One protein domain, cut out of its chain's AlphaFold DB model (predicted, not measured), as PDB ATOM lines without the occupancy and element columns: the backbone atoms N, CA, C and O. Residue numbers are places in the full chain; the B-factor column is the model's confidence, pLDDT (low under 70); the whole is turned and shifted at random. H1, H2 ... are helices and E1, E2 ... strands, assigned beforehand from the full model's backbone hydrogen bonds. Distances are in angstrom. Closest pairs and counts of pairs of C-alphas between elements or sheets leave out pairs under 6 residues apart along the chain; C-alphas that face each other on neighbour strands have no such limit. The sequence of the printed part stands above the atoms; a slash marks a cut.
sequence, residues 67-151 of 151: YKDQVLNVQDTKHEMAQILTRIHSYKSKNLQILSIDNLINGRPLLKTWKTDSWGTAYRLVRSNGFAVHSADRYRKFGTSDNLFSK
ATOM      1  N   TYR A  67      13.579 -42.039 -48.553       92.62
ATOM      2  CA  TYR A  67      14.331 -40.835 -48.199       92.62
ATOM      3  C   TYR A  67      15.654 -41.169 -47.501       92.62
ATOM      4  O   TYR A  67      16.699 -40.607 -47.834       92.62
ATOM      5  N   LYS A  68      15.625 -42.114 -46.557       90.44
ATOM      6  CA  LYS A  68      16.819 -42.581 -45.853       90.44
ATOM      7  C   LYS A  68      17.861 -43.123 -46.831       90.44
ATOM      8  O   LYS A  68      19.019 -42.733 -46.741       90.44
ATOM      9  N   ASP A  69      17.445 -43.971 -47.767       86.75
ATOM     10  CA  ASP A  69      18.339 -44.586 -48.749       86.75
ATOM     11  C   ASP A  69      18.966 -43.560 -49.704       86.75
ATOM     12  O   ASP A  69      20.167 -43.602 -49.964       86.75
ATOM     13  N   GLN A  70      18.171 -42.607 -50.195       84.81
ATOM     14  CA  GLN A  70      18.621 -41.663 -51.221       84.81
ATOM     15  C   GLN A  70      19.371 -40.451 -50.668       84.81
ATOM     16  O   GLN A  70      20.218 -39.892 -51.362       84.81
ATOM     17  N   VAL A  71      19.045 -40.009 -49.452       87.88
ATOM     18  CA  VAL A  71      19.537 -38.732 -48.919       87.88
ATOM     19  C   VAL A  71      20.405 -38.946 -47.693       87.88
ATOM     20  O   VAL A  71      21.576 -38.571 -47.715       87.88
ATOM     21  N   LEU A  72      19.862 -39.556 -46.639       89.00
ATOM     22  CA  LEU A  72      20.573 -39.673 -45.360       89.00
ATOM     23  C   LEU A  72      21.809 -40.561 -45.493       89.00
ATOM     24  O   LEU A  72      22.908 -40.123 -45.177       89.00
ATOM     25  N   ASN A  73      21.657 -41.747 -46.084       90.19
ATOM     26  CA  ASN A  73      22.762 -42.673 -46.317       90.19
ATOM     27  C   ASN A  73      23.876 -42.038 -47.166       90.19
ATOM     28  O   ASN A  73      25.056 -42.200 -46.871       90.19
ATOM     29  N   VAL A  74      23.516 -41.262 -48.196       87.69
ATOM     30  CA  VAL A  74      24.492 -40.546 -49.034       87.69
ATOM     31  C   VAL A  74      25.247 -39.489 -48.226       87.69
ATOM     32  O   VAL A  74      26.461 -39.347 -48.381       87.69
ATOM     33  N   GLN A  75      24.549 -38.720 -47.389       89.00
ATOM     34  CA  GLN A  75      25.164 -37.687 -46.551       89.00
ATOM     35  C   GLN A  75      26.078 -38.292 -45.483       89.00
ATOM     36  O   GLN A  75      27.223 -37.854 -45.363       89.00
ATOM     37  N   ASP A  76      25.609 -39.324 -44.784       88.50
ATOM     38  CA  ASP A  76      26.369 -40.050 -43.765       88.50
ATOM     39  C   ASP A  76      27.634 -40.659 -44.372       88.50
ATOM     40  O   ASP A  76      28.740 -40.415 -43.892       88.50
ATOM     41  N   THR A  77      27.492 -41.345 -45.509       88.88
ATOM     42  CA  THR A  77      28.615 -41.934 -46.247       88.88
ATOM     43  C   THR A  77      29.633 -40.868 -46.665       88.88
ATOM     44  O   THR A  77      30.833 -41.028 -46.448       88.88
ATOM     45  N   LYS A  78      29.194 -39.720 -47.204       89.19
ATOM     46  CA  LYS A  78      30.106 -38.609 -47.544       89.19
ATOM     47  C   LYS A  78      30.830 -38.060 -46.317       89.19
ATOM     48  O   LYS A  78      32.018 -37.739 -46.402       89.19
ATOM     49  N   HIS A  79      30.125 -37.935 -45.198       89.75
ATOM     50  CA  HIS A  79      30.696 -37.447 -43.952       89.75
ATOM     51  C   HIS A  79      31.767 -38.405 -43.418       89.75
ATOM     52  O   HIS A  79      32.879 -37.972 -43.115       89.75
ATOM     53  N   GLU A  80      31.483 -39.707 -43.382       88.81
ATOM     54  CA  GLU A  80      32.449 -40.738 -42.990       88.81
ATOM     55  C   GLU A  80      33.671 -40.757 -43.912       88.81
ATOM     56  O   GLU A  80      34.804 -40.743 -43.432       88.81
ATOM     57  N   MET A  81      33.469 -40.694 -45.232       88.19
ATOM     58  CA  MET A  81      34.561 -40.628 -46.209       88.19
ATOM     59  C   MET A  81      35.486 -39.426 -45.966       88.19
ATOM     60  O   MET A  81      36.710 -39.571 -46.016       88.19
ATOM     61  N   ALA A  82      34.930 -38.254 -45.645       87.75
ATOM     62  CA  ALA A  82      35.716 -37.065 -45.313       87.75
ATOM     63  C   ALA A  82      36.521 -37.236 -44.011       87.75
ATOM     64  O   ALA A  82      37.682 -36.813 -43.933       87.75
ATOM     65  N   GLN A  83      35.949 -37.891 -42.996       88.62
ATOM     66  CA  GLN A  83      36.669 -38.202 -41.759       88.62
ATOM     67  C   GLN A  83      37.800 -39.215 -41.999       88.62
ATOM     68  O   GLN A  83      38.910 -39.023 -41.488       88.62
ATOM     69  N   ILE A  84      37.551 -40.251 -42.809       87.19
ATOM     70  CA  ILE A  84      38.559 -41.239 -43.219       87.19
ATOM     71  C   ILE A  84      39.721 -40.523 -43.916       87.19
ATOM     72  O   ILE A  84      40.867 -40.692 -43.499       87.19
ATOM     73  N   LEU A  85      39.448 -39.667 -44.906       85.00
ATOM     74  CA  LEU A  85      40.481 -38.886 -45.600       85.00
ATOM     75  C   LEU A  85      41.289 -37.997 -44.655       85.00
ATOM     76  O   LEU A  85      42.517 -38.038 -44.662       85.00
ATOM     77  N   THR A  86      40.616 -37.225 -43.802       86.19
ATOM     78  CA  THR A  86      41.278 -36.358 -42.811       86.19
ATOM     79  C   THR A  86      42.229 -37.170 -41.926       86.19
ATOM     80  O   THR A  86      43.348 -36.754 -41.602       86.19
ATOM     81  N   ARG A  87      41.820 -38.390 -41.567       83.38
ATOM     82  CA  ARG A  87      42.635 -39.303 -40.771       83.38
ATOM     83  C   ARG A  87      43.817 -39.879 -41.548       83.38
ATOM     84  O   ARG A  87      44.896 -40.002 -40.978       83.38
ATOM     85  N   ILE A  88      43.647 -40.170 -42.833       82.38
ATOM     86  CA  ILE A  88      44.740 -40.564 -43.730       82.38
ATOM     87  C   ILE A  88      45.775 -39.435 -43.843       82.38
ATOM     88  O   ILE A  88      46.967 -39.691 -43.694       82.38
ATOM     89  N   HIS A  89      45.339 -38.185 -44.026       77.88
ATOM     90  CA  HIS A  89      46.235 -37.028 -44.123       77.88
ATOM     91  C   HIS A  89      47.020 -36.760 -42.832       77.88
ATOM     92  O   HIS A  89      48.191 -36.392 -42.888       77.88
ATOM     93  N   SER A  90      46.402 -36.976 -41.669       78.12
ATOM     94  CA  SER A  90      47.086 -36.867 -40.370       78.12
ATOM     95  C   SER A  90      47.995 -38.061 -40.049       78.12
ATOM     96  O   SER A  90      48.783 -38.002 -39.101       78.12
ATOM     97  N   TYR A  91      47.931 -39.143 -40.830       76.88
ATOM     98  CA  TYR A  91      48.774 -40.316 -40.645       76.88
ATOM     99  C   TYR A  91      50.185 -40.055 -41.194       76.88
ATOM    100  O   TYR A  91      50.386 -39.733 -42.364       76.88
ATOM    101  N   LYS A  92      51.201 -40.174 -40.330       62.06
ATOM    102  CA  LYS A  92      52.586 -39.788 -40.643       62.06
ATOM    103  C   LYS A  92      53.155 -40.657 -41.780       62.06
ATOM    104  O   LYS A  92      53.105 -41.884 -41.724       62.06
ATOM    105  N   SER A  93      53.742 -40.005 -42.786       57.47
ATOM    106  CA  SER A  93      54.011 -40.514 -44.146       57.47
ATOM    107  C   SER A  93      54.771 -41.841 -44.302       57.47
ATOM    108  O   SER A  93      54.728 -42.436 -45.378       57.47
ATOM    109  N   LYS A  94      55.444 -42.345 -43.262       55.91
ATOM    110  CA  LYS A  94      56.315 -43.529 -43.360       55.91
ATOM    111  C   LYS A  94      55.566 -44.859 -43.548       55.91
ATOM    112  O   LYS A  94      56.166 -45.799 -44.045       55.91
ATOM    113  N   ASN A  95      54.267 -44.919 -43.237       58.84
ATOM    114  CA  ASN A  95      53.463 -46.153 -43.288       58.84
ATOM    115  C   ASN A  95      52.299 -46.106 -44.299       58.84
ATOM    116  O   ASN A  95      51.449 -46.995 -44.318       58.84
ATOM    117  N   LEU A  96      52.260 -45.093 -45.172       64.38
ATOM    118  CA  LEU A  96      51.198 -44.917 -46.175       64.38
ATOM    119  C   LEU A  96      51.132 -46.060 -47.210       64.38
ATOM    120  O   LEU A  96      50.130 -46.212 -47.898       64.38
ATOM    121  N   GLN A  97      52.186 -46.873 -47.343       61.62
ATOM    122  CA  GLN A  97      52.227 -47.980 -48.305       61.62
ATOM    123  C   GLN A  97      51.334 -49.178 -47.922       61.62
ATOM    124  O   GLN A  97      50.936 -49.915 -48.815       61.62
ATOM    125  N   ILE A  98      50.978 -49.349 -46.638       61.66
ATOM    126  CA  ILE A  98      50.165 -50.476 -46.121       61.66
ATOM    127  C   ILE A  98      48.825 -49.952 -45.560       61.66
ATOM    128  O   ILE A  98      48.202 -50.534 -44.675       61.66
ATOM    129  N   LEU A  99      48.384 -48.778 -46.015       74.06
ATOM    130  CA  LEU A  99      47.216 -48.127 -45.439       74.06
ATOM    131  C   LEU A  99      45.930 -48.837 -45.875       74.06
ATOM    132  O   LEU A  99      45.551 -48.804 -47.043       74.06
ATOM    133  N   SER A 100      45.254 -49.459 -44.913       79.69
ATOM    134  CA  SER A 100      43.914 -50.022 -45.056       79.69
ATOM    135  C   SER A 100      42.974 -49.359 -44.053       79.69
ATOM    136  O   SER A 100      43.413 -48.814 -43.037       79.69
ATOM    137  N   ILE A 101      41.671 -49.416 -44.316       81.62
ATOM    138  CA  ILE A 101      40.665 -48.917 -43.372       81.62
ATOM    139  C   ILE A 101      40.727 -49.691 -42.052       81.62
ATOM    140  O   ILE A 101      40.680 -49.074 -40.992       81.62
ATOM    141  N   ASP A 102      40.967 -51.002 -42.091       82.62
ATOM    142  CA  ASP A 102      41.163 -51.801 -40.877       82.62
ATOM    143  C   ASP A 102      42.347 -51.291 -40.037       82.62
ATOM    144  O   ASP A 102      42.242 -51.185 -38.815       82.62
ATOM    145  N   ASN A 103      43.442 -50.872 -40.681       80.81
ATOM    146  CA  ASN A 103      44.587 -50.265 -39.997       80.81
ATOM    147  C   ASN A 103      44.254 -48.888 -39.394       80.81
ATOM    148  O   ASN A 103      44.804 -48.529 -38.353       80.81
ATOM    149  N   LEU A 104      43.342 -48.123 -40.009       78.69
ATOM    150  CA  LEU A 104      42.860 -46.840 -39.476       78.69
ATOM    151  C   LEU A 104      41.922 -47.015 -38.271       78.69
ATOM    152  O   LEU A 104      41.913 -46.158 -37.377       78.69
ATOM    153  N   ILE A 105      41.153 -48.109 -38.253       80.38
ATOM    154  CA  ILE A 105      40.193 -48.470 -37.200       80.38
ATOM    155  C   ILE A 105      40.884 -49.150 -36.008       80.38
ATOM    156  O   ILE A 105      40.402 -49.029 -34.879       80.38
ATOM    157  N   ASN A 106      41.996 -49.860 -36.232       79.00
ATOM    158  CA  ASN A 106      42.609 -50.738 -35.234       79.00
ATOM    159  C   ASN A 106      42.799 -50.053 -33.862       79.00
ATOM    160  O   ASN A 106      43.373 -48.967 -33.750       79.00
ATOM    161  N   GLY A 107      42.276 -50.692 -32.811       73.25
ATOM    162  CA  GLY A 107      42.315 -50.192 -31.435       73.25
ATOM    163  C   GLY A 107      41.307 -49.084 -31.092       73.25
ATOM    164  O   GLY A 107      41.367 -48.552 -29.984       73.25
ATOM    165  N   ARG A 108      40.379 -48.713 -31.993       77.69
ATOM    166  CA  ARG A 108      39.403 -47.627 -31.767       77.69
ATOM    167  C   ARG A 108      37.955 -48.088 -31.980       77.69
ATOM    168  O   ARG A 108      37.494 -48.151 -33.118       77.69
ATOM    169  N   PRO A 109      37.191 -48.355 -30.905       77.69
ATOM    170  CA  PRO A 109      35.826 -48.871 -31.022       77.69
ATOM    171  C   PRO A 109      34.864 -47.896 -31.711       77.69
ATOM    172  O   PRO A 109      33.971 -48.340 -32.424       77.69
ATOM    173  N   LEU A 110      35.086 -46.586 -31.564       80.31
ATOM    174  CA  LEU A 110      34.250 -45.543 -32.172       80.31
ATOM    175  C   LEU A 110      34.368 -45.469 -33.702       80.31
ATOM    176  O   LEU A 110      33.511 -44.875 -34.337       80.31
ATOM    177  N   LEU A 111      35.408 -46.066 -34.295       81.19
ATOM    178  CA  LEU A 111      35.626 -46.055 -35.747       81.19
ATOM    179  C   LEU A 111      35.151 -47.344 -36.424       81.19
ATOM    180  O   LEU A 111      35.301 -47.491 -37.631       81.19
ATOM    181  N   LYS A 112      34.576 -48.294 -35.675       80.81
ATOM    182  CA  LYS A 112      34.099 -49.564 -36.246       80.81
ATOM    183  C   LYS A 112      33.030 -49.370 -37.323       80.81
ATOM    184  O   LYS A 112      32.910 -50.228 -38.192       80.81
ATOM    185  N   THR A 113      32.284 -48.266 -37.272       81.56
ATOM    186  CA  THR A 113      31.269 -47.923 -38.279       81.56
ATOM    187  C   THR A 113      31.883 -47.662 -39.650       81.56
ATOM    188  O   THR A 113      31.287 -48.036 -40.645       81.56
ATOM    189  N   TRP A 114      33.136 -47.194 -39.719       84.25
ATOM    190  CA  TRP A 114      33.842 -46.929 -40.978       84.25
ATOM    191  C   TRP A 114      34.209 -48.185 -41.772       84.25
ATOM    192  O   TRP A 114      34.816 -48.085 -42.836       84.25
ATOM    193  N   LYS A 115      33.918 -49.386 -41.259       86.12
ATOM    194  CA  LYS A 115      34.217 -50.630 -41.975       86.12
ATOM    195  C   LYS A 115      33.400 -50.744 -43.261       86.12
ATOM    196  O   LYS A 115      33.873 -51.336 -44.230       86.12
ATOM    197  N   THR A 116      32.194 -50.192 -43.265       89.31
ATOM    198  CA  THR A 116      31.263 -50.254 -44.387       89.31
ATOM    199  C   THR A 116      30.549 -48.927 -44.564       89.31
ATOM    200  O   THR A 116      30.320 -48.230 -43.585       89.31
ATOM    201  N   ASP A 117      30.149 -48.626 -45.790       87.75
ATOM    202  CA  ASP A 117      29.225 -47.536 -46.082       87.75
ATOM    203  C   ASP A 117      27.823 -47.782 -45.503       87.75
ATOM    204  O   ASP A 117      27.518 -48.847 -44.947       87.75
ATOM    205  N   SER A 118      26.934 -46.800 -45.667       88.19
ATOM    206  CA  SER A 118      25.550 -46.881 -45.188       88.19
ATOM    207  C   SER A 118      24.733 -48.018 -45.824       88.19
ATOM    208  O   SER A 118      23.664 -48.358 -45.310       88.19
ATOM    209  N   TRP A 119      25.218 -48.639 -46.908       87.75
ATOM    210  CA  TRP A 119      24.590 -49.788 -47.570       87.75
ATOM    211  C   TRP A 119      25.232 -51.132 -47.206       87.75
ATOM    212  O   TRP A 119      24.758 -52.177 -47.670       87.75
ATOM    213  N   GLY A 120      26.250 -51.128 -46.341       86.25
ATOM    214  CA  GLY A 120      26.926 -52.317 -45.831       86.25
ATOM    215  C   GLY A 120      28.056 -52.830 -46.724       86.25
ATOM    216  O   GLY A 120      28.492 -53.969 -46.546       86.25
ATOM    217  N   THR A 121      28.537 -52.032 -47.678       87.69
ATOM    218  CA  THR A 121      29.676 -52.405 -48.527       87.69
ATOM    219  C   THR A 121      30.962 -51.828 -47.963       87.69
ATOM    220  O   THR A 121      31.007 -50.688 -47.517       87.69
ATOM    221  N   ALA A 122      32.038 -52.613 -47.961       89.00
ATOM    222  CA  ALA A 122      33.326 -52.125 -47.484       89.00
ATOM    223  C   ALA A 122      33.861 -51.010 -48.394       89.00
ATOM    224  O   ALA A 122      33.933 -51.188 -49.613       89.00
ATOM    225  N   TYR A 123      34.281 -49.891 -47.803       87.38
ATOM    226  CA  TYR A 123      34.920 -48.805 -48.542       87.38
ATOM    227  C   TYR A 123      36.216 -49.282 -49.215       87.38
ATOM    228  O   TYR A 123      36.967 -50.101 -48.677       87.38
ATOM    229  N   ARG A 124      36.526 -48.717 -50.385       85.44
ATOM    230  CA  ARG A 124      37.764 -48.996 -51.122       85.44
ATOM    231  C   ARG A 124      38.675 -47.776 -51.109       85.44
ATOM    232  O   ARG A 124      38.269 -46.697 -51.523       85.44
ATOM    233  N   LEU A 125      39.921 -47.962 -50.682       82.62
ATOM    234  CA  LEU A 125      40.961 -46.946 -50.825       82.62
ATOM    235  C   LEU A 125      41.627 -47.087 -52.195       82.62
ATOM    236  O   LEU A 125      42.084 -48.172 -52.555       82.62
ATOM    237  N   VAL A 126      41.693 -45.996 -52.953       80.69
ATOM    238  CA  VAL A 126      42.362 -45.937 -54.257       80.69
ATOM    239  C   VAL A 126      43.492 -44.921 -54.186       80.69
ATOM    240  O   VAL A 126      43.314 -43.802 -53.705       80.69
ATOM    241  N   ARG A 127      44.672 -45.323 -54.662       73.19
ATOM    242  CA  ARG A 127      45.861 -44.474 -54.719       73.19
ATOM    243  C   ARG A 127      46.102 -44.050 -56.163       73.19
ATOM    244  O   ARG A 127      46.432 -44.891 -56.991       73.19
ATOM    245  N   SER A 128      45.924 -42.767 -56.457       66.44
ATOM    246  CA  SER A 128      46.236 -42.183 -57.770       66.44
ATOM    247  C   SER A 128      47.224 -41.021 -57.608       66.44
ATOM    248  O   SER A 128      48.425 -41.263 -57.577       66.44
ATOM    249  N   ASN A 129      46.738 -39.798 -57.376       63.06
ATOM    250  CA  ASN A 129      47.529 -38.588 -57.079       63.06
ATOM    251  C   ASN A 129      47.390 -38.149 -55.604       63.06
ATOM    252  O   ASN A 129      47.517 -36.979 -55.262       63.06
ATOM    253  N   GLY A 130      47.076 -39.111 -54.737       71.38
ATOM    254  CA  GLY A 130      46.646 -38.945 -53.351       71.38
ATOM    255  C   GLY A 130      45.931 -40.218 -52.889       71.38
ATOM    256  O   GLY A 130      45.997 -41.242 -53.576       71.38
ATOM    257  N   PHE A 131      45.250 -40.160 -51.745       77.00
ATOM    258  CA  PHE A 131      44.312 -41.206 -51.330       77.00
ATOM    259  C   PHE A 131      42.889 -40.745 -51.623       77.00
ATOM    260  O   PHE A 131      42.522 -39.644 -51.238       77.00
ATOM    261  N   ALA A 132      42.100 -41.603 -52.261       81.50
ATOM    262  CA  ALA A 132      40.662 -41.434 -52.411       81.50
ATOM    263  C   ALA A 132      39.941 -42.592 -51.714       81.50
ATOM    264  O   ALA A 132      40.365 -43.746 -51.805       81.50
ATOM    265  N   VAL A 133      38.847 -42.284 -51.025       83.81
ATOM    266  CA  VAL A 133      37.910 -43.258 -50.469       83.81
ATOM    267  C   VAL A 133      36.759 -43.394 -51.460       83.81
ATOM    268  O   VAL A 133      36.232 -42.402 -51.963       83.81
ATOM    269  N   HIS A 134      36.410 -44.626 -51.803       86.38
ATOM    270  CA  HIS A 134      35.311 -44.949 -52.702       86.38
ATOM    271  C   HIS A 134      34.267 -45.743 -51.916       86.38
ATOM    272  O   HIS A 134      34.604 -46.756 -51.295       86.38
ATOM    273  N   SER A 135      33.013 -45.307 -51.982       85.31
ATOM    274  CA  SER A 135      31.859 -46.085 -51.522       85.31
ATOM    275  C   SER A 135      31.284 -46.865 -52.691       85.31
ATOM    276  O   SER A 135      31.261 -46.348 -53.814       85.31
ATOM    277  N   ALA A 136      30.793 -48.075 -52.435       76.94
ATOM    278  CA  ALA A 136      29.818 -48.637 -53.349       76.94
ATOM    279  C   ALA A 136      28.496 -47.923 -53.058       76.94
ATOM    280  O   ALA A 136      28.176 -47.612 -51.916       76.94
ATOM    281  N   ASP A 137      27.777 -47.551 -54.096       78.75
ATOM    282  CA  ASP A 137      26.479 -46.903 -53.957       78.75
ATOM    283  C   ASP A 137      25.408 -47.849 -53.366       78.75
ATOM    284  O   ASP A 137      25.673 -48.978 -52.940       78.75
ATOM    285  N   ARG A 138      24.143 -47.418 -53.433       80.38
ATOM    286  CA  ARG A 138      22.959 -48.235 -53.116       80.38
ATOM    287  C   ARG A 138      22.912 -49.607 -53.801       80.38
ATOM    288  O   ARG A 138      22.250 -50.514 -53.302       80.38
ATOM    289  N   TYR A 139      23.583 -49.785 -54.942       82.62
ATOM    290  CA  TYR A 139      23.616 -51.045 -55.686       82.62
ATOM    291  C   TYR A 139      24.754 -51.964 -55.244       82.62
ATOM    292  O   TYR A 139      24.860 -53.081 -55.761       82.62
ATOM    293  N   ARG A 140      25.586 -51.534 -54.283       80.44
ATOM    294  CA  ARG A 140      26.709 -52.301 -53.721       80.44
ATOM    295  C   ARG A 140      27.719 -52.743 -54.782       80.44
ATOM    296  O   ARG A 140      28.415 -53.747 -54.619       80.44
ATOM    297  N   LYS A 141      27.791 -52.013 -55.897       80.94
ATOM    298  CA  LYS A 141      28.691 -52.298 -57.016       80.94
ATOM    299  C   LYS A 141      29.556 -51.084 -57.287       80.94
ATOM    300  O   LYS A 141      29.061 -49.980 -57.422       80.94
ATOM    301  N   PHE A 142      30.858 -51.309 -57.416       76.00
ATOM    302  CA  PHE A 142      31.777 -50.264 -57.849       76.00
ATOM    303  C   PHE A 142      31.750 -50.125 -59.378       76.00
ATOM    304  O   PHE A 142      31.694 -51.131 -60.081       76.00
ATOM    305  N   GLY A 143      31.876 -48.899 -59.888       69.38
ATOM    306  CA  GLY A 143      31.923 -48.591 -61.321       69.38
ATOM    307  C   GLY A 143      30.596 -48.098 -61.902       69.38
ATOM    308  O   GLY A 143      30.482 -47.965 -63.116       69.38
ATOM    309  N   THR A 144      29.602 -47.835 -61.060       66.31
ATOM    310  CA  THR A 144      28.329 -47.206 -61.427       66.31
ATOM    311  C   THR A 144      28.454 -45.677 -61.445       66.31
ATOM    312  O   THR A 144      29.372 -45.109 -60.847       66.31
ATOM    313  N   SER A 145      27.529 -44.996 -62.128       65.75
ATOM    314  CA  SER A 145      27.443 -43.524 -62.143       65.75
ATOM    315  C   SER A 145      27.211 -42.921 -60.759       65.75
ATOM    316  O   SER A 145      27.616 -41.789 -60.509       65.75
ATOM    317  N   ASP A 146      26.573 -43.689 -59.877       60.53
ATOM    318  CA  ASP A 146      26.097 -43.229 -58.571       60.53
ATOM    319  C   ASP A 146      27.136 -43.459 -57.464       60.53
ATOM    320  O   ASP A 146      26.911 -43.120 -56.301       60.53
ATOM    321  N   ASN A 147      28.299 -44.009 -57.825       64.19
ATOM    322  CA  ASN A 147      29.422 -44.160 -56.920       64.19
ATOM    323  C   ASN A 147      29.835 -42.820 -56.305       64.19
ATOM    324  O   ASN A 147      30.041 -41.815 -56.989       64.19
ATOM    325  N   LEU A 148      30.061 -42.847 -54.994       68.06
ATOM    326  CA  LEU A 148      30.582 -41.701 -54.268       68.06
ATOM    327  C   LEU A 148      32.106 -41.774 -54.228       68.06
ATOM    328  O   LEU A 148      32.695 -42.766 -53.791       68.06
ATOM    329  N   PHE A 149      32.729 -40.685 -54.668       74.31
ATOM    330  CA  PHE A 149      34.173 -40.512 -54.682       74.31
ATOM    331  C   PHE A 149      34.536 -39.302 -53.832       74.31
ATOM    332  O   PHE A 149      34.009 -38.207 -54.043       74.31
ATOM    333  N   SER A 150      35.445 -39.484 -52.881       63.38
ATOM    334  CA  SER A 150      36.053 -38.363 -52.173       63.38
ATOM    335  C   SER A 150      37.232 -37.834 -53.000       63.38
ATOM    336  O   SER A 150      38.119 -38.622 -53.338       63.38
ATOM    337  N   LYS A 151      37.235 -36.542 -53.340       54.69
ATOM    338  CA  LYS A 151      38.381 -35.869 -53.973       54.69
ATOM    339  C   LYS A 151      39.352 -35.333 -52.934       54.69
ATOM    340  O   LYS A 151      38.858 -34.873 -51.882       54.69
TER     341      LYS A 151
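What this domain is: This is residues 67 to 151 of the 151 residues of an uncharacterized protein of Dokdonia sp. Dokd-P16 (UniProt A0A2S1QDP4). The hairpin of E1 and E2 packs, mainly through E2, on the long helix H1, while short H3 and H4 fold back beside H1 and H2 lies past its end. The 85 printed residues hold four helices, then two antiparallel strands: mostly helix, compact, radius of gyration of the C-alphas 12.7 A, spans 41 by 30 by 17 A.

Where its parts are: E1 is residues 124 to 127 and E2 131 to 135, ending at C-alpha (31.859, -46.085, -51.522). H1, residues 67 to 90, runs 33.9 A from C-alpha (14.331, -40.835, -48.199). H2 is 93 to 98, H3 101 to 105, H4 109 to 115.

How they stand to each other: In the hairpin, N 124 and O 134 are 2.9 A apart. H1 and E2 come closest at C-alphas Met 81 and Val 133, 6.0 A. H1 touches H3 with residues 84 to 88 alone, closest C-alphas Arg 87 and Leu 104, 7.7 A. H3 touches H4, closest C-alphas Ile 105 and Leu 111, 5.4 A. O i to N i+4 pairs are within hydrogen-bond range throughout H3, 18 of 20 in H1, 0 of 2 in H2 and 0 of 3 in H4; O i to N i+3, 1 of 3 and 3 of 4 in H2 and H4.

The domain as a whole: The printed part has no cut and no long link; pLDDT is under 70 at residues 92 to 98, 128 to 129, 143 to 148 and 150 to 151.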